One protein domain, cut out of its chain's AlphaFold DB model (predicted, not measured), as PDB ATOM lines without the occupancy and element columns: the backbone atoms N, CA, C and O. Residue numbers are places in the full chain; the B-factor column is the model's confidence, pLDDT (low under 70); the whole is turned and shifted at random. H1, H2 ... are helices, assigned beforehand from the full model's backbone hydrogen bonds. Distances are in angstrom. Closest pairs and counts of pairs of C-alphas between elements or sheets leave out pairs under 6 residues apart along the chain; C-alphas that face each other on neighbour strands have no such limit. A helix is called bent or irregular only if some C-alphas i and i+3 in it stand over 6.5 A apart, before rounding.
ATOM      1  N   PHE A 157     123.932 117.251 166.364       92.31
ATOM      2  CA  PHE A 157     125.338 117.490 166.609       92.31
ATOM      3  C   PHE A 157     125.927 116.266 167.322       92.31
ATOM      4  O   PHE A 157     125.755 116.115 168.533       92.31
ATOM      5  N   PRO A 158     126.556 115.317 166.600       87.00
ATOM      6  CA  PRO A 158     126.993 114.045 167.182       87.00
ATOM      7  C   PRO A 158     128.063 114.189 168.273       87.00
ATOM      8  O   PRO A 158     128.243 113.262 169.065       87.00
ATOM      9  N   ASN A 159     128.787 115.309 168.303       89.62
ATOM     10  CA  ASN A 159     129.849 115.592 169.265       89.62
ATOM     11  C   ASN A 159     130.053 117.110 169.453       89.62
ATOM     12  O   ASN A 159     129.501 117.927 168.718       89.62
ATOM     13  N   GLN A 160     130.880 117.488 170.430       88.25
ATOM     14  CA  GLN A 160     131.209 118.887 170.720       88.25
ATOM     15  C   GLN A 160     131.848 119.613 169.529       88.25
ATOM     16  O   GLN A 160     131.541 120.775 169.286       88.25
ATOM     17  N   GLU A 161     132.695 118.931 168.757       85.50
ATOM     18  CA  GLU A 161     133.349 119.516 167.585       85.50
ATOM     19  C   GLU A 161     132.330 119.952 166.527       85.50
ATOM     20  O   GLU A 161     132.433 121.055 166.016       85.50
ATOM     21  N   SER A 162     131.281 119.163 166.285       86.44
ATOM     22  CA  SER A 162     130.197 119.542 165.368       86.44
ATOM     23  C   SER A 162     129.350 120.725 165.854       86.44
ATOM     24  O   SER A 162     128.701 121.381 165.044       86.44
ATOM     25  N   ILE A 163     129.355 121.005 167.164       87.06
ATOM     26  CA  ILE A 163     128.684 122.173 167.749       87.06
ATOM     27  C   ILE A 163     129.561 123.411 167.573       87.06
ATOM     28  O   ILE A 163     129.069 124.449 167.141       87.06
ATOM     29  N   LEU A 164     130.848 123.304 167.910       78.69
ATOM     30  CA  LEU A 164     131.773 124.439 167.928       78.69
ATOM     31  C   LEU A 164     132.308 124.795 166.532       78.69
ATOM     32  O   LEU A 164     132.510 125.969 166.247       78.69
ATOM     33  N   ASN A 165     132.484 123.800 165.659       80.94
ATOM     34  CA  ASN A 165     133.070 123.921 164.325       80.94
ATOM     35  C   ASN A 165     132.155 123.250 163.281       80.94
ATOM     36  O   ASN A 165     132.463 122.156 162.796       80.94
ATOM     37  N   PRO A 166     130.999 123.847 162.942       80.56
ATOM     38  CA  PRO A 166     130.091 123.246 161.977       80.56
ATOM     39  C   PRO A 166     130.726 123.210 160.581       80.56
ATOM     40  O   PRO A 166     131.189 124.226 160.062       80.56
ATOM     41  N   THR A 167     130.698 122.049 159.931       78.06
ATOM     42  CA  THR A 167     130.996 121.967 158.498       78.06
ATOM     43  C   THR A 167     129.818 122.563 157.720       78.06
ATOM     44  O   THR A 167     128.692 122.091 157.909       78.06
ATOM     45  N   PRO A 168     130.034 123.547 156.825       75.69
ATOM     46  CA  PRO A 168     128.965 124.088 155.992       75.69
ATOM     47  C   PRO A 168     128.256 122.973 155.215       75.69
ATOM     48  O   PRO A 168     128.905 122.143 154.572       75.69
ATOM     49  N   MET A 169     126.922 122.945 155.261       77.19
ATOM     50  CA  MET A 169     126.155 121.967 154.490       77.19
ATOM     51  C   MET A 169     126.089 122.370 153.017       77.19
ATOM     52  O   MET A 169     125.690 123.475 152.660       77.19
ATOM     53  N   THR A 170     126.415 121.428 152.137       81.12
ATOM     54  CA  THR A 170     126.140 121.531 150.700       81.12
ATOM     55  C   THR A 170     124.635 121.444 150.423       81.12
ATOM     56  O   THR A 170     123.875 120.838 151.183       81.12
ATOM     57  N   ALA A 171     124.189 121.962 149.275       75.00
ATOM     58  CA  ALA A 171     122.783 121.871 148.859       75.00
ATOM     59  C   ALA A 171     122.256 120.418 148.807       75.00
ATOM     60  O   ALA A 171     121.099 120.161 149.134       75.00
ATOM     61  N   GLY A 172     123.112 119.447 148.455       77.69
ATOM     62  CA  GLY A 172     122.764 118.023 148.488       77.69
ATOM     63  C   GLY A 172     122.567 117.487 149.910       77.69
ATOM     64  O   GLY A 172     121.624 116.740 150.165       77.69
ATOM     65  N   GLN A 173     123.401 117.921 150.859       82.50
ATOM     66  CA  GLN A 173     123.243 117.580 152.278       82.50
ATOM     67  C   GLN A 173     121.975 118.199 152.873       82.50
ATOM     68  O   GLN A 173     121.341 117.565 153.710       82.50
ATOM     69  N   ALA A 174     121.539 119.364 152.384       78.94
ATOM     70  CA  ALA A 174     120.309 120.006 152.842       78.94
ATOM     71  C   ALA A 174     119.039 119.186 152.564       78.94
ATOM     72  O   ALA A 174     118.126 119.135 153.387       78.94
ATOM     73  N   ALA A 175     118.979 118.502 151.420       77.44
ATOM     74  CA  ALA A 175     117.853 117.626 151.101       77.44
ATOM     75  C   ALA A 175     117.820 116.382 152.007       77.44
ATOM     76  O   ALA A 175     116.751 115.965 152.449       77.44
ATOM     77  N   ILE A 176     118.993 115.820 152.322       80.94
ATOM     78  CA  ILE A 176     119.135 114.692 153.255       80.94
ATOM     79  C   ILE A 176     118.798 115.142 154.682       80.94
ATOM     80  O   ILE A 176     118.178 114.401 155.439       80.94
ATOM     81  N   PHE A 177     119.147 116.375 155.044       81.81
ATOM     82  CA  PHE A 177     118.884 116.945 156.359       81.81
ATOM     83  C   PHE A 177     117.395 116.899 156.739       81.81
ATOM     84  O   PHE A 177     117.046 116.485 157.844       81.81
ATOM     85  N   ALA A 178     116.510 117.246 155.800       77.44
ATOM     86  CA  ALA A 178     115.065 117.279 156.024       77.44
ATOM     87  C   ALA A 178     114.416 115.894 156.226       77.44
ATOM     88  O   ALA A 178     113.270 115.831 156.678       77.44
ATOM     89  N   SER A 179     115.111 114.802 155.888       80.44
ATOM     90  CA  SER A 179     114.630 113.423 156.059       80.44
ATOM     91  C   SER A 179     115.260 112.693 157.248       80.44
ATOM     92  O   SER A 179     114.895 111.551 157.534       80.44
ATOM     93  N   MET A 180     116.185 113.332 157.968       86.94
ATOM     94  CA  MET A 180     116.826 112.720 159.127       86.94
ATOM     95  C   MET A 180     115.879 112.652 160.339       86.94
ATOM     96  O   MET A 180     115.045 113.547 160.511       86.94
ATOM     97  N   PRO A 181     116.020 111.648 161.231       85.06
ATOM     98  CA  PRO A 181     115.138 111.473 162.390       85.06
ATOM     99  C   PRO A 181     115.054 112.698 163.313       85.06
ATOM    100  O   PRO A 181     113.982 113.026 163.813       85.06
ATOM    101  N   TRP A 182     116.164 113.420 163.483       87.06
ATOM    102  CA  TRP A 182     116.240 114.629 164.308       87.06
ATOM    103  C   TRP A 182     115.400 115.803 163.771       87.06
ATOM    104  O   TRP A 182     115.153 116.768 164.490       87.06
ATOM    105  N   SER A 183     114.931 115.745 162.518       87.88
ATOM    106  CA  SER A 183     114.152 116.834 161.920       87.88
ATOM    107  C   SER A 183     112.787 116.946 162.594       87.88
ATOM    108  O   SER A 183     112.323 118.054 162.844       87.88
ATOM    109  N   GLU A 184     112.184 115.818 162.984       93.62
ATOM    110  CA  GLU A 184     110.944 115.806 163.764       93.62
ATOM    111  C   GLU A 184     111.136 116.354 165.181       93.62
ATOM    112  O   GLU A 184     110.242 117.032 165.690       93.62
ATOM    113  N   GLU A 185     112.304 116.141 165.793       94.81
ATOM    114  CA  GLU A 185     112.642 116.738 167.091       94.81
ATOM    115  C   GLU A 185     112.718 118.264 166.991       94.81
ATOM    116  O   GLU A 185     112.092 118.964 167.788       94.81
ATOM    117  N   ILE A 186     113.390 118.790 165.959       94.44
ATOM    118  CA  ILE A 186     113.456 120.236 165.694       94.44
ATOM    119  C   ILE A 186     112.050 120.795 165.430       94.44
ATOM    120  O   ILE A 186     111.664 121.797 166.032       94.44
ATOM    121  N   ARG A 187     111.233 120.127 164.597       94.56
ATOM    122  CA  ARG A 187     109.833 120.534 164.363       94.56
ATOM    123  C   ARG A 187     109.036 120.562 165.668       94.56
ATOM    124  O   ARG A 187     108.290 121.507 165.924       94.56
ATOM    125  N   GLY A 188     109.183 119.534 166.500       95.38
ATOM    126  CA  GLY A 188     108.558 119.447 167.814       95.38
ATOM    127  C   GLY A 188     108.924 120.615 168.718       95.38
ATOM    128  O   GLY A 188     108.031 121.296 169.227       95.38
ATOM    129  N   MET A 189     110.216 120.915 168.812       95.94
ATOM    130  CA  MET A 189     110.737 122.040 169.578       95.94
ATOM    131  C   MET A 189     110.211 123.388 169.055       95.94
ATOM    132  O   MET A 189     109.789 124.223 169.849       95.94
ATOM    133  N   MET A 190     110.147 123.612 167.738       96.00
ATOM    134  CA  MET A 190     109.591 124.853 167.168       96.00
ATOM    135  C   MET A 190     108.102 125.031 167.505       96.00
ATOM    136  O   MET A 190     107.654 126.136 167.820       96.00
ATOM    137  N   ARG A 191     107.315 123.945 167.485       96.75
ATOM    138  CA  ARG A 191     105.902 123.969 167.912       96.75
ATOM    139  C   ARG A 191     105.778 124.276 169.405       96.75
ATOM    140  O   ARG A 191     104.917 125.065 169.795       96.75
ATOM    141  N   ALA A 192     106.642 123.682 170.223       96.50
ATOM    142  CA  ALA A 192     106.715 123.933 171.656       96.50
ATOM    143  C   ALA A 192     107.100 125.395 171.961       96.50
ATOM    144  O   ALA A 192     106.418 126.051 172.750       96.50
ATOM    145  N   ALA A 193     108.094 125.946 171.258       96.50
ATOM    146  CA  ALA A 193     108.474 127.357 171.331       96.50
ATOM    147  C   ALA A 193     107.293 128.272 170.984       96.50
ATOM    148  O   ALA A 193     106.974 129.193 171.737       96.50
ATOM    149  N   LYS A 194     106.564 127.975 169.899       97.38
ATOM    150  CA  LYS A 194     105.351 128.717 169.540       97.38
ATOM    151  C   LYS A 194     104.282 128.667 170.633       97.38
ATOM    152  O   LYS A 194     103.704 129.705 170.951       97.38
ATOM    153  N   ALA A 195     104.041 127.503 171.235       97.19
ATOM    154  CA  ALA A 195     103.091 127.386 172.338       97.19
ATOM    155  C   ALA A 195     103.495 128.271 173.532       97.19
ATOM    156  O   ALA A 195     102.636 128.931 174.118       97.19
ATOM    157  N   LEU A 196     104.791 128.342 173.860       96.56
ATOM    158  CA  LEU A 196     105.305 129.227 174.910       96.56
ATOM    159  C   LEU A 196     105.094 130.708 174.576       96.56
ATOM    160  O   LEU A 196     104.606 131.447 175.431       96.56
ATOM    161  N   VAL A 197     105.384 131.136 173.343       97.00
ATOM    162  CA  VAL A 197     105.133 132.519 172.891       97.00
ATOM    163  C   VAL A 197     103.649 132.867 173.004       97.00
ATOM    164  O   VAL A 197     103.298 133.892 173.596       97.00
ATOM    165  N   ASP A 198     102.766 132.000 172.505       97.00
ATOM    166  CA  ASP A 198     101.316 132.205 172.555       97.00
ATOM    167  C   ASP A 198     100.817 132.267 174.019       97.00
ATOM    168  O   ASP A 198     100.028 133.145 174.389       97.00
ATOM    169  N   GLY A 199     101.336 131.391 174.891       96.38
ATOM    170  CA  GLY A 199     101.053 131.388 176.327       96.38
ATOM    171  C   GLY A 199     101.526 132.660 177.037       96.38
ATOM    172  O   GLY A 199     100.786 133.239 177.838       96.38
ATOM    173  N   LYS A 200     102.724 133.155 176.709       95.94
ATOM    174  CA  LYS A 200     103.286 134.385 177.285       95.94
ATOM    175  C   LYS A 200     102.508 135.619 176.836       95.94
ATOM    176  O   LYS A 200     102.217 136.494 177.652       95.94
ATOM    177  N   GLN A 201     102.071 135.665 175.575       96.25
ATOM    178  CA  GLN A 201     101.169 136.708 175.081       96.25
ATOM    179  C   GLN A 201      99.811 136.684 175.796       96.25
ATOM    180  O   GLN A 201      99.285 137.746 176.141       96.25
ATOM    181  N   LYS A 202      99.246 135.499 176.066       96.25
ATOM    182  CA  LYS A 202      98.009 135.351 176.853       96.25
ATOM    183  C   LYS A 202      98.192 135.872 178.281       96.25
ATOM    184  O   LYS A 202      97.365 136.655 178.750       96.25
ATOM    185  N   LEU A 203      99.297 135.515 178.938       95.00
ATOM    186  CA  LEU A 203      99.644 136.020 180.267       95.00
ATOM    187  C   LEU A 203      99.825 137.545 180.270       95.00
ATOM    188  O   LEU A 203      99.311 138.219 181.160       95.00
ATOM    189  N   LYS A 204     100.500 138.106 179.261       95.50
ATOM    190  CA  LYS A 204     100.667 139.559 179.106       95.50
ATOM    191  C   LYS A 204      99.317 140.267 178.981       95.50
ATOM    192  O   LYS A 204      99.051 141.187 179.744       95.50
ATOM    193  N   LYS A 205      98.418 139.777 178.120       95.31
ATOM    194  CA  LYS A 205      97.051 140.316 177.990       95.31
ATOM    195  C   LYS A 205      96.276 140.259 179.313       95.31
ATOM    196  O   LYS A 205      95.570 141.210 179.638       95.31
ATOM    197  N   ALA A 206      96.421 139.179 180.085       93.38
ATOM    198  CA  ALA A 206      95.798 139.055 181.403       93.38
ATOM    199  C   ALA A 206      96.372 140.066 182.414       93.38
ATOM    200  O   ALA A 206      95.605 140.684 183.151       93.38
ATOM    201  N   LYS A 207      97.695 140.285 182.412       92.19
ATOM    202  CA  LYS A 207      98.356 141.321 183.225       92.19
ATOM    203  C   LYS A 207      97.881 142.724 182.849       92.19
ATOM    204  O   LYS A 207      97.520 143.490 183.736       92.19
ATOM    205  N   ASP A 208      97.805 143.031 181.556       92.38
ATOM    206  CA  ASP A 208      97.354 144.335 181.062       92.38
ATOM    207  C   ASP A 208      95.878 144.596 181.415       92.38
ATOM    208  O   ASP A 208      95.513 145.702 181.813       92.38
ATOM    209  N   ALA A 209      95.017 143.577 181.315       89.88
ATOM    210  CA  ALA A 209      93.620 143.668 181.738       89.88
ATOM    211  C   ALA A 209      93.493 143.879 183.258       89.88
ATOM    212  O   ALA A 209      92.707 144.717 183.699       89.88
ATOM    213  N   ASN A 210      94.302 143.170 184.052       86.38
ATOM    214  CA  ASN A 210      94.357 143.326 185.504       86.38
ATOM    215  C   ASN A 210      94.818 144.740 185.906       86.38
ATOM    216  O   ASN A 210      94.181 145.384 186.735       86.38
ATOM    217  N   ALA A 211      95.867 145.255 185.260       87.94
ATOM    218  CA  ALA A 211      96.386 146.602 185.492       87.94
ATOM    219  C   ALA A 211      95.362 147.698 185.145       87.94
ATOM    220  O   ALA A 211      95.268 148.693 185.856       87.94
ATOM    221  N   LYS A 212      94.550 147.503 184.096       88.94
ATOM    222  CA  LYS A 212      93.465 148.432 183.725       88.94
ATOM    223  C   LYS A 212      92.300 148.440 184.719       88.94
ATOM    224  O   LYS A 212      91.638 149.465 184.848       88.94
ATOM    225  N   MET A 213      92.039 147.327 185.407       83.12
ATOM    226  CA  MET A 213      90.960 147.224 186.402       83.12
ATOM    227  C   MET A 213      91.364 147.714 187.799       83.12
ATOM    228  O   MET A 213      90.500 148.179 188.542       83.12
ATOM    229  N   GLY A 214      92.657 147.667 188.141       77.62
ATOM    230  CA  GLY A 214      93.185 148.091 189.446       77.62
ATOM    231  C   GLY A 214      92.737 149.487 189.921       77.62
ATOM    232  O   GLY A 214      92.333 149.612 191.074       77.62
ATOM    233  N   PRO A 215      92.718 150.529 189.065       76.31
ATOM    234  CA  PRO A 215      92.258 151.864 189.461       76.31
ATOM    235  C   PRO A 215      90.747 151.967 189.712       76.31
ATOM    236  O   PRO A 215      90.310 152.866 190.422       76.31
ATOM    237  N   PHE A 216      89.940 151.088 189.107       74.06
ATOM    238  CA  PHE A 216      88.480 151.223 189.080       74.06
ATOM    239  C   PHE A 216      87.764 150.506 190.227       74.06
ATOM    240  O   PHE A 216      86.654 150.902 190.577       74.06
ATOM    241  N   LEU A 217      88.357 149.457 190.800       64.88
ATOM    242  CA  LEU A 217      87.665 148.582 191.756       64.88
ATOM    243  C   LEU A 217      88.085 148.778 193.220       64.88
ATOM    244  O   LEU A 217      87.494 148.158 194.107       64.88
ATOM    245  N   GLY A 218      89.069 149.643 193.493       62.47
ATOM    246  CA  GLY A 218      89.702 149.718 194.814       62.47
ATOM    247  C   GLY A 218      90.266 148.356 195.253       62.47
ATOM    248  O   GLY A 218      90.220 147.373 194.515       62.47
ATOM    249  N   GLU A 219      90.785 148.255 196.476       61.34
ATOM    250  CA  GLU A 219      91.326 146.992 197.019       61.34
ATOM    251  C   GLU A 219      90.303 145.834 197.100       61.34
ATOM    252  O   GLU A 219      90.682 144.701 197.390       61.34
ATOM    253  N   MET A 220      89.009 146.075 196.849       56.16
ATOM    254  CA  MET A 220      87.947 145.114 197.166       56.16
ATOM    255  C   MET A 220      87.674 144.042 196.106       56.16
ATOM    256  O   MET A 220      87.006 143.062 196.432       56.16
ATOM    257  N   VAL A 221      88.173 144.152 194.870       60.00
ATOM    258  CA  VAL A 221      87.928 143.112 193.849       60.00
ATOM    259  C   VAL A 221      89.208 142.797 193.079       60.00
ATOM    260  O   VAL A 221      89.520 143.434 192.074       60.00
ATOM    261  N   ARG A 222      89.945 141.773 193.535       59.22
ATOM    262  CA  ARG A 222      91.026 141.163 192.745       59.22
ATOM    263  C   ARG A 222      90.417 140.521 191.493       59.22
ATOM    264  O   ARG A 222      89.548 139.658 191.629       59.22
ATOM    265  N   PRO A 223      90.855 140.888 190.278       59.28
ATOM    266  CA  PRO A 223      90.397 140.224 189.069       59.28
ATOM    267  C   PRO A 223      90.751 138.734 189.093       59.28
ATOM    268  O   PRO A 223      91.918 138.350 189.119       59.28
ATOM    269  N   THR A 224      89.728 137.883 189.028       71.81
ATOM    270  CA  THR A 224      89.838 136.412 189.036       71.81
ATOM    271  C   THR A 224      90.556 135.835 187.809       71.81
ATOM    272  O   THR A 224      90.739 134.625 187.715       71.81
ATOM    273  N   THR A 225      90.970 136.669 186.852       78.12
ATOM    274  CA  THR A 225      91.511 136.239 185.556       78.12
ATOM    275  C   THR A 225      93.035 136.110 185.511       78.12
ATOM    276  O   THR A 225      93.539 135.410 184.634       78.12
ATOM    277  N   LEU A 226      93.792 136.761 186.409       88.69
ATOM    278  CA  LEU A 226      95.263 136.730 186.357       88.69
ATOM    279  C   LEU A 226      95.842 135.412 186.887       88.69
ATOM    280  O   LEU A 226      96.691 134.808 186.235       88.69
ATOM    281  N   GLU A 227      95.371 134.949 188.045       89.75
ATOM    282  CA  GLU A 227      95.884 133.737 188.695       89.75
ATOM    283  C   GLU A 227      95.716 132.470 187.826       89.75
ATOM    284  O   GLU A 227      96.701 131.743 187.653       89.75
ATOM    285  N   PRO A 228      94.559 132.223 187.169       93.19
ATOM    286  CA  PRO A 228      94.430 131.113 186.227       93.19
ATOM    287  C   PRO A 228      95.400 131.210 185.044       93.19
ATOM    288  O   PRO A 228      95.980 130.197 184.660       93.19
ATOM    289  N   ALA A 229      95.624 132.410 184.492       93.69
ATOM    290  CA  ALA A 229      96.536 132.611 183.363       93.69
ATOM    291  C   ALA A 229      98.005 132.369 183.749       93.69
ATOM    292  O   ALA A 229      98.761 131.785 182.974       93.69
ATOM    293  N   VAL A 230      98.403 132.778 184.959       92.00
ATOM    294  CA  VAL A 230      99.729 132.491 185.529       92.00
ATOM    295  C   VAL A 230      99.914 130.982 185.696       92.00
ATOM    296  O   VAL A 230     100.899 130.427 185.208       92.00
ATOM    297  N   LYS A 231      98.947 130.299 186.322       92.94
ATOM    298  CA  LYS A 231      98.989 128.845 186.532       92.94
ATOM    299  C   LYS A 231      99.043 128.069 185.212       92.94
ATOM    300  O   LYS A 231      99.828 127.133 185.089       92.94
ATOM    301  N   GLU A 232      98.240 128.467 184.227       95.62
ATOM    302  CA  GLU A 232      98.215 127.859 182.893       95.62
ATOM    303  C   GLU A 232      99.553 128.038 182.166       95.62
ATOM    304  O   GLU A 232     100.095 127.063 181.647       95.62
ATOM    305  N   TYR A 233     100.126 129.249 182.180       94.88
ATOM    306  CA  TYR A 233     101.437 129.498 181.578       94.88
ATOM    307  C   TYR A 233     102.540 128.679 182.259       94.88
ATOM    308  O   TYR A 233     103.348 128.066 181.569       94.88
ATOM    309  N   HIS A 234     102.559 128.603 183.593       91.12
ATOM    310  CA  HIS A 234     103.554 127.798 184.307       91.12
ATOM    311  C   HIS A 234     103.436 126.302 184.010       91.12
ATOM    312  O   HIS A 234     104.458 125.651 183.805       91.12
ATOM    313  N   ALA A 235     102.216 125.763 183.941       92.62
ATOM    314  CA  ALA A 235     102.000 124.367 183.569       92.62
ATOM    315  C   ALA A 235     102.445 124.093 182.122       92.62
ATOM    316  O   ALA A 235     103.099 123.084 181.855       92.62
ATOM    317  N   LEU A 236     102.140 125.010 181.195       95.50
ATOM    318  CA  LEU A 236     102.599 124.924 179.810       95.50
ATOM    319  C   LEU A 236     104.128 124.964 179.732       95.50
ATOM    320  O   LEU A 236     104.722 124.097 179.101       95.50
ATOM    321  N   ARG A 237     104.757 125.922 180.415       92.12
ATOM    322  CA  ARG A 237     106.211 126.067 180.528       92.12
ATOM    323  C   ARG A 237     106.868 124.793 181.035       92.12
ATOM    324  O   ARG A 237     107.758 124.270 180.380       92.12
ATOM    325  N   GLN A 238     106.402 124.278 182.171       90.12
ATOM    326  CA  GLN A 238     106.937 123.057 182.764       90.12
ATOM    327  C   GLN A 238     106.849 121.882 181.787       90.12
ATOM    328  O   GLN A 238     107.827 121.165 181.614       90.12
ATOM    329  N   LYS A 239     105.706 121.722 181.109       95.25
ATOM    330  CA  LYS A 239     105.530 120.672 180.107       95.25
ATOM    331  C   LYS A 239     106.503 120.829 178.934       95.25
ATOM    332  O   LYS A 239     107.246 119.902 178.644       95.25
ATOM    333  N   GLN A 240     106.522 121.992 178.281       95.50
ATOM    334  CA  GLN A 240     107.340 122.190 177.079       95.50
ATOM    335  C   GLN A 240     108.842 122.119 177.379       95.50
ATOM    336  O   GLN A 240     109.580 121.540 176.591       95.50
ATOM    337  N   CYS A 241     109.300 122.659 178.514       91.56
ATOM    338  CA  CYS A 241     110.703 122.549 178.924       91.56
ATOM    339  C   CYS A 241     111.073 121.131 179.381       91.56
ATOM    340  O   CYS A 241     112.218 120.742 179.218       91.56
ATOM    341  N   SER A 242     110.133 120.342 179.908       89.12
ATOM    342  CA  SER A 242     110.390 118.925 180.199       89.12
ATOM    343  C   SER A 242     110.522 118.097 178.917       89.12
ATOM    344  O   SER A 242     111.358 117.201 178.857       89.12
ATOM    345  N   ASP A 243     109.704 118.386 177.900       93.50
ATOM    346  CA  ASP A 243     109.741 117.682 176.611       93.50
ATOM    347  C   ASP A 243     110.963 118.113 175.766       93.50
ATOM    348  O   ASP A 243     111.554 117.298 175.047       93.50
ATOM    349  N   TYR A 244     111.364 119.385 175.875       94.81
ATOM    350  CA  TYR A 244     112.483 120.010 175.161       94.81
ATOM    351  C   TYR A 244     113.312 120.892 176.116       94.81
ATOM    352  O   TYR A 244     113.107 122.112 176.160       94.81
ATOM    353  N   PRO A 245     114.259 120.307 176.876       92.56
ATOM    354  CA  PRO A 245     115.053 121.020 177.883       92.56
ATOM    355  C   PRO A 245     115.747 122.279 177.371       92.56
ATOM    356  O   PRO A 245     115.796 123.286 178.084       92.56
ATOM    357  N   ILE A 246     116.202 122.276 176.112       91.50
ATOM    358  CA  ILE A 246     116.834 123.446 175.496       91.50
ATOM    359  C   ILE A 246     115.926 124.686 175.499       91.50
ATOM    360  O   ILE A 246     116.419 125.794 175.635       91.50
ATOM    361  N   LEU A 247     114.594 124.551 175.457       92.56
ATOM    362  CA  LEU A 247     113.687 125.711 175.452       92.56
ATOM    363  C   LEU A 247     113.789 126.578 176.710       92.56
ATOM    364  O   LEU A 247     113.429 127.755 176.678       92.56
ATOM    365  N   SER A 248     114.295 126.020 177.812       88.00
ATOM    366  CA  SER A 248     114.552 126.768 179.045       88.00
ATOM    367  C   SER A 248     115.535 127.932 178.856       88.00
ATOM    368  O   SER A 248     115.457 128.918 179.594       88.00
ATOM    369  N   SER A 249     116.445 127.846 177.877       83.81
ATOM    370  CA  SER A 249     117.402 128.913 177.572       83.81
ATOM    371  C   SER A 249     116.777 130.037 176.757       83.81
ATOM    372  O   SER A 249     116.959 131.205 177.092       83.81
ATOM    373  N   PHE A 250     115.973 129.677 175.757       86.44
ATOM    374  CA  PHE A 250     115.262 130.610 174.891       86.44
ATOM    375  C   PHE A 250     114.198 131.399 175.655       86.44
ATOM    376  O   PHE A 250     113.977 132.564 175.374       86.44
ATOM    377  N   GLU A 251     113.552 130.810 176.661       79.94
ATOM    378  CA  GLU A 251     112.423 131.448 177.353       79.94
ATOM    379  C   GLU A 251     112.767 132.767 178.072       79.94
ATOM    380  O   GLU A 251     111.903 133.636 178.253       79.94
ATOM    381  N   ARG A 252     114.024 132.924 178.508       80.38
ATOM    382  CA  ARG A 252     114.481 134.166 179.150       80.38
ATOM    383  C   ARG A 252     114.613 135.318 178.154       80.38
ATOM    384  O   ARG A 252     114.535 136.468 178.575       80.38
ATOM    385  N   ASP A 253     114.768 135.007 176.872       86.81
ATOM    386  CA  ASP A 253     114.935 135.956 175.781       86.81
ATOM    387  C   ASP A 253     113.720 135.879 174.845       86.81
ATOM    388  O   ASP A 253     113.601 135.006 173.982       86.81
ATOM    389  N   ASP A 254     112.784 136.813 175.035       87.69
ATOM    390  CA  ASP A 254     111.551 136.879 174.246       87.69
ATOM    391  C   ASP A 254     111.801 136.943 172.740       87.69
ATOM    392  O   ASP A 254     111.003 136.408 171.968       87.69
ATOM    393  N   THR A 255     112.905 137.566 172.332       90.38
ATOM    394  CA  THR A 255     113.279 137.706 170.929       90.38
ATOM    395  C   THR A 255     113.727 136.361 170.377       90.38
ATOM    396  O   THR A 255     113.134 135.886 169.411       90.38
ATOM    397  N   LYS A 256     114.672 135.678 171.037       88.88
ATOM    398  CA  LYS A 256     115.138 134.349 170.599       88.88
ATOM    399  C   LYS A 256     114.009 133.316 170.590       88.88
ATOM    400  O   LYS A 256     113.905 132.515 169.659       88.88
ATOM    401  N   LEU A 257     113.129 133.334 171.596       93.56
ATOM    402  CA  LEU A 257     111.967 132.443 171.630       93.56
ATOM    403  C   LEU A 257     110.983 132.750 170.486       93.56
ATOM    404  O   LEU A 257     110.472 131.825 169.853       93.56
ATOM    405  N   ALA A 258     110.724 134.031 170.204       93.25
ATOM    406  CA  ALA A 258     109.868 134.450 169.095       93.25
ATOM    407  C   ALA A 258     110.472 134.102 167.727       93.25
ATOM    408  O   ALA A 258     109.744 133.645 166.846       93.25
ATOM    409  N   GLU A 259     111.783 134.253 167.555       91.81
ATOM    410  CA  GLU A 259     112.502 133.842 166.350       91.81
ATOM    411  C   GLU A 259     112.382 132.340 166.114       91.81
ATOM    412  O   GLU A 259     112.061 131.918 165.002       91.81
ATOM    413  N   LEU A 260     112.561 131.527 167.157       92.75
ATOM    414  CA  LEU A 260     112.400 130.079 167.056       92.75
ATOM    415  C   LEU A 260     110.950 129.688 166.725       92.75
ATOM    416  O   LEU A 260     110.698 128.780 165.931       92.75
ATOM    417  N   ALA A 261     109.982 130.412 167.294       95.12
ATOM    418  CA  ALA A 261     108.557 130.226 167.040       95.12
ATOM    419  C   ALA A 261     108.104 130.710 165.651       95.12
ATOM    420  O   ALA A 261     107.116 130.194 165.125       95.12
ATOM    421  N   SER A 262     108.794 131.686 165.051       92.62
ATOM    422  CA  SER A 262     108.396 132.316 163.781       92.62
ATOM    423  C   SER A 262     108.309 131.315 162.626       92.62
ATOM    424  O   SER A 262     107.442 131.412 161.758       92.62
ATOM    425  N   ASN A 263     109.129 130.268 162.690       91.00
ATOM    426  CA  ASN A 263     109.193 129.213 161.691       91.00
ATOM    427  C   ASN A 263     108.273 128.015 162.000       91.00
ATOM    428  O   ASN A 263     108.222 127.060 161.222       91.00
ATOM    429  N   ALA A 264     107.502 128.038 163.094       92.25
ATOM    430  CA  ALA A 264     106.669 126.907 163.525       92.25
ATOM    431  C   ALA A 264     105.557 126.520 162.528       92.25
ATOM    432  O   ALA A 264     105.023 125.411 162.587       92.25
ATOM    433  N   GLN A 265     105.213 127.398 161.582       91.12
ATOM    434  CA  GLN A 265     104.318 127.060 160.470       91.12
ATOM    435  C   GLN A 265     104.912 125.997 159.531       91.12
ATOM    436  O   GLN A 265     104.177 125.175 158.993       91.12
ATOM    437  N   PHE A 266     106.241 125.960 159.389       90.81
ATOM    438  CA  PHE A 266     106.967 124.947 158.617       90.81
ATOM    439  C   PHE A 266     107.251 123.674 159.421       90.81
ATOM    440  O   PHE A 266     107.760 122.692 158.886       90.81
ATOM    441  N   ALA A 267     106.907 123.688 160.709       89.06
ATOM    442  CA  ALA A 267     107.037 122.553 161.601       89.06
ATOM    443  C   ALA A 267     105.782 121.667 161.632       89.06
ATOM    444  O   ALA A 267     105.693 120.779 162.476       89.06
ATOM    445  N   GLN A 268     104.786 121.890 160.770       89.88
ATOM    446  CA  GLN A 268     103.609 121.023 160.730       89.88
ATOM    447  C   GLN A 268     103.961 119.655 160.118       89.88
ATOM    448  O   GLN A 268     104.784 119.584 159.200       89.88
ATOM    449  N   PRO A 269     103.357 118.552 160.599       85.75
ATOM    450  CA  PRO A 269     103.522 117.248 159.967       85.75
ATOM    451  C   PRO A 269     103.184 117.320 158.471       85.75
ATOM    452  O   PRO A 269     102.114 117.794 158.094       85.75
ATOM    453  N   GLY A 270     104.103 116.868 157.614       83.88
ATOM    454  CA  GLY A 270     103.935 116.895 156.156       83.88
ATOM    455  C   GLY A 270     104.396 118.181 155.455       83.88
ATOM    456  O   GLY A 270     104.357 118.234 154.226       83.88
ATOM    457  N   SER A 271     104.881 119.193 156.183       87.12
ATOM    458  CA  SER A 271     105.565 120.337 155.571       87.12
ATOM    459  C   SER A 271     106.842 119.871 154.858       87.12
ATOM    460  O   SER A 271     107.791 119.402 155.485       87.12
ATOM    461  N   THR A 272     106.856 119.996 153.531       87.62
ATOM    462  CA  THR A 272     107.985 119.642 152.657       87.62
ATOM    463  C   THR A 272     108.368 120.826 151.767       87.62
ATOM    464  O   THR A 272     107.644 121.818 151.685       87.62
ATOM    465  N   GLY A 273     109.521 120.732 151.102       89.44
ATOM    466  CA  GLY A 273     110.015 121.755 150.180       89.44
ATOM    467  C   GLY A 273     111.081 122.669 150.784       89.44
ATOM    468  O   GLY A 273     111.390 122.610 151.973       89.44
ATOM    469  N   GLN A 274     111.651 123.521 149.930       88.81
ATOM    470  CA  GLN A 274     112.835 124.324 150.248       88.81
ATOM    471  C   GLN A 274     112.632 125.239 151.461       88.81
ATOM    472  O   GLN A 274     113.496 125.279 152.326       88.81
ATOM    473  N   ALA A 275     111.476 125.901 151.578       89.25
ATOM    474  CA  ALA A 275     111.186 126.780 152.714       89.25
ATOM    475  C   ALA A 275     111.173 126.028 154.056       89.25
ATOM    476  O   ALA A 275     111.703 126.527 155.045       89.25
ATOM    477  N   ALA A 276     110.624 124.806 154.087       89.06
ATOM    478  CA  ALA A 276     110.628 123.985 155.293       89.06
ATOM    479  C   ALA A 276     112.043 123.508 155.647       89.06
ATOM    480  O   ALA A 276     112.418 123.529 156.815       89.06
ATOM    481  N   THR A 277     112.849 123.140 154.647       88.62
ATOM    482  CA  THR A 277     114.264 122.802 154.851       88.62
ATOM    483  C   THR A 277     115.051 123.993 155.399       88.62
ATOM    484  O   THR A 277     115.753 123.838 156.393       88.62
ATOM    485  N   THR A 278     114.899 125.185 154.817       89.00
ATOM    486  CA  THR A 278     115.563 126.409 155.292       89.00
ATOM    487  C   THR A 278     115.153 126.752 156.723       89.00
ATOM    488  O   THR A 278     116.013 127.037 157.547       89.00
ATOM    489  N   ALA A 279     113.862 126.653 157.048       90.56
ATOM    490  CA  ALA A 279     113.355 126.878 158.400       90.56
ATOM    491  C   ALA A 279     113.935 125.893 159.431       90.56
ATOM    492  O   ALA A 279     114.229 126.284 160.559       90.56
ATOM    493  N   LEU A 280     114.113 124.623 159.051       90.75
ATOM    494  CA  LEU A 280     114.744 123.616 159.907       90.75
ATOM    495  C   LEU A 280     116.232 123.884 160.122       90.75
ATOM    496  O   LEU A 280     116.718 123.690 161.230       90.75
ATOM    497  N   MET A 281     116.942 124.322 159.082       90.06
ATOM    498  CA  MET A 281     118.357 124.683 159.177       90.06
ATOM    499  C   MET A 281     118.572 125.912 160.051       90.06
ATOM    500  O   MET A 281     119.427 125.887 160.924       90.06
ATOM    501  N   ASP A 282     117.755 126.951 159.871       90.12
ATOM    502  CA  ASP A 282     117.785 128.151 160.711       90.12
ATOM    503  C   ASP A 282     117.499 127.814 162.185       90.12
ATOM    504  O   ASP A 282     118.225 128.239 163.083       90.12
ATOM    505  N   ALA A 283     116.488 126.978 162.451       92.00
ATOM    506  CA  ALA A 283     116.205 126.511 163.806       92.00
ATOM    507  C   ALA A 283     117.357 125.670 164.381       92.00
ATOM    508  O   ALA A 283     117.734 125.871 165.534       92.00
ATOM    509  N   GLN A 284     117.934 124.758 163.591       92.38
ATOM    510  CA  GLN A 284     119.093 123.968 164.004       92.38
ATOM    511  C   GLN A 284     120.280 124.871 164.355       92.38
ATOM    512  O   GLN A 284     120.912 124.669 165.389       92.38
ATOM    513  N   GLU A 285     120.567 125.873 163.532       89.88
ATOM    514  CA  GLU A 285     121.694 126.780 163.734       89.88
ATOM    515  C   GLU A 285     121.528 127.619 165.007       89.88
ATOM    516  O   GLU A 285     122.461 127.750 165.799       89.88
ATOM    517  N   LYS A 286     120.309 128.089 165.290       90.50
ATOM    518  CA  LYS A 286     119.982 128.773 166.551       90.50
ATOM    519  C   LYS A 286     120.183 127.877 167.774       90.50
ATOM    520  O   LYS A 286     120.746 128.325 168.772       90.50
ATOM    521  N   ILE A 287     119.761 126.611 167.701       91.56
ATOM    522  CA  ILE A 287     120.028 125.618 168.756       91.56
ATOM    523  C   ILE A 287     121.537 125.425 168.927       91.56
ATOM    524  O   ILE A 287     122.025 125.408 170.055       91.56
ATOM    525  N   ARG A 288     122.278 125.286 167.819       92.69
ATOM    526  CA  ARG A 288     123.733 125.097 167.831       92.69
ATOM    527  C   ARG A 288     124.420 126.225 168.582       92.69
ATOM    528  O   ARG A 288     125.205 125.945 169.481       92.69
ATOM    529  N   HIS A 289     124.107 127.471 168.225       87.88
ATOM    530  CA  HIS A 289     124.673 128.654 168.859       87.88
ATOM    531  C   HIS A 289     124.373 128.694 170.357       87.88
ATOM    532  O   HIS A 289     125.294 128.855 171.148       87.88
ATOM    533  N   ASP A 290     123.125 128.450 170.769       87.75
ATOM    534  CA  ASP A 290     122.782 128.453 172.197       87.75
ATOM    535  C   ASP A 290     123.515 127.348 172.983       87.75
ATOM    536  O   ASP A 290     124.008 127.585 174.089       87.75
ATOM    537  N   ILE A 291     123.660 126.147 172.408       89.25
ATOM    538  CA  ILE A 291     124.446 125.070 173.024       89.25
ATOM    539  C   ILE A 291     125.936 125.444 173.070       89.25
ATOM    540  O   ILE A 291     126.577 125.233 174.101       89.25
ATOM    541  N   ALA A 292     126.488 126.010 171.994       85.19
ATOM    542  CA  ALA A 292     127.882 126.444 171.920       85.19
ATOM    543  C   ALA A 292     128.201 127.503 172.985       85.19
ATOM    544  O   ALA A 292     129.154 127.327 173.745       85.19
ATOM    545  N   ASP A 293     127.358 128.531 173.117       81.81
ATOM    546  CA  ASP A 293     127.493 129.594 174.118       81.81
ATOM    547  C   ASP A 293     127.495 129.021 175.541       81.81
ATOM    548  O   ASP A 293     128.287 129.409 176.404       81.81
ATOM    549  N   LYS A 294     126.631 128.039 175.811       83.50
ATOM    550  CA  LYS A 294     126.564 127.379 177.122       83.50
ATOM    551  C   LYS A 294     127.771 126.504 177.407       83.50
ATOM    552  O   LYS A 294     128.260 126.509 178.536       83.50
ATOM    553  N   LEU A 295     128.258 125.766 176.413       84.12
ATOM    554  CA  LEU A 295     129.485 124.983 176.539       84.12
ATOM    555  C   LEU A 295     130.693 125.899 176.776       84.12
ATOM    556  O   LEU A 295     131.517 125.598 177.638       84.12
ATOM    557  N   ALA A 296     130.756 127.049 176.097       77.94
ATOM    558  CA  ALA A 296     131.773 128.069 176.333       77.94
ATOM    559  C   ALA A 296     131.686 128.638 177.759       77.94
ATOM    560  O   ALA A 296     132.699 128.703 178.454       77.94
ATOM    561  N   ASN A 297     130.478 128.944 178.248       77.88
ATOM    562  CA  ASN A 297     130.259 129.378 179.631       77.88
ATOM    563  C   ASN A 297     130.688 128.313 180.653       77.88
ATOM    564  O   ASN A 297     131.326 128.644 181.652       77.88
TER     565      ASN A 297
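AT A GLANCE: This is residues 157 to 297 of the 818 residues of an uncharacterized protein of Mycobacterium dioxanotrophicus (UniProt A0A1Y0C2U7). A long helical hairpin of H3 and H4 makes the longest axis, and H8 crosses it about perpendicular near the first end of H3, at residues 183 to 190. H7 packs on H3 at residues 186 to 194 and H6 at residues 190 to 197, H1 packs on H8 at residues 288 to 292, and the last residues of H3, 215 to 220, stick out free at the far end. The printed part has 141 residues with eight named helices, H1 to H8 in order, and no named strand; the class is all helix, and the helix packing is mostly crossed. The whole is loose, with a radius of gyration of the C-alphas of 18.9 A, and elongated, spanning 65 by 37 by 21 A.

IN THESE COORDINATES: H1 is residues 160 to 164, with C-alpha 160 at (131.209, 118.887, 170.720), and H2 is residues 171 to 177. H3, residues 182 to 220, is the longest helix at 53.0 A and begins at C-alpha 182 (116.240, 114.629, 164.308). It has a kink of 77 degrees near residue 214 and is irregular: C-alphas 216 and 219 are 9.4 A apart. H4, residues 226 to 243, is 25.8 A long. H5 is residues 247 to 250, H6 residues 254 to 262, 11.8 A, and H7 residues 264 to 267. H8, residues 274 to 297, is 34.5 A long and ends at C-alpha 297 (130.259, 129.378, 179.631).

HOW THE PARTS SIT: H1 touches residues 288 to 292 of H8; the closest C-alphas, of Ile 163 and Arg 288, are 5.8 A apart. H2 only just touches H8, with 3 pairs of C-alphas within 8 A, the closest Ala 174 and Thr 277 at 7.0 A. H3 and H4 form a helical hairpin and touch, opposite ways at a shallow tilt of 15 degrees, with C-alphas of Ala 206 and Leu 226 closest at 5.5 A. H3 touches H6 at a steep tilt of 51 degrees, Lys 194 and Ala 261 closest at 4.3 A between C-alphas. H3 touches H8 about perpendicular, at 76 degrees, with C-alphas of Ile 186 and Leu 280 closest at 6.8 A. H7 touches H3, C-alphas of Arg 187 and Ala 267 closest at 4.4 A, and H8, Phe 266 and Ala 276 closest at 5.0 A. H5 only just touches H4 and H6, with 3 pairs of C-alphas within 8 A each, only at the corner. H4 and H8 are apart. Every O i to N i+4 pair is within hydrogen-bond range in H1, H4, H6 and H8; in H3 it is 30 of 35, and in H2 1 of 3, beside 4 of 4 O i to N i+3 pairs, while H5 and H7 are too short for an i+4 pair.

THE WHOLE: The two farthest C-alphas, of Gly 172 and Met 220, are 65.7 A apart. The printed part has no cut, and no link between named helices is long. The mean pLDDT of the printed part is 87.3, and residues 217 to 223 are under 70.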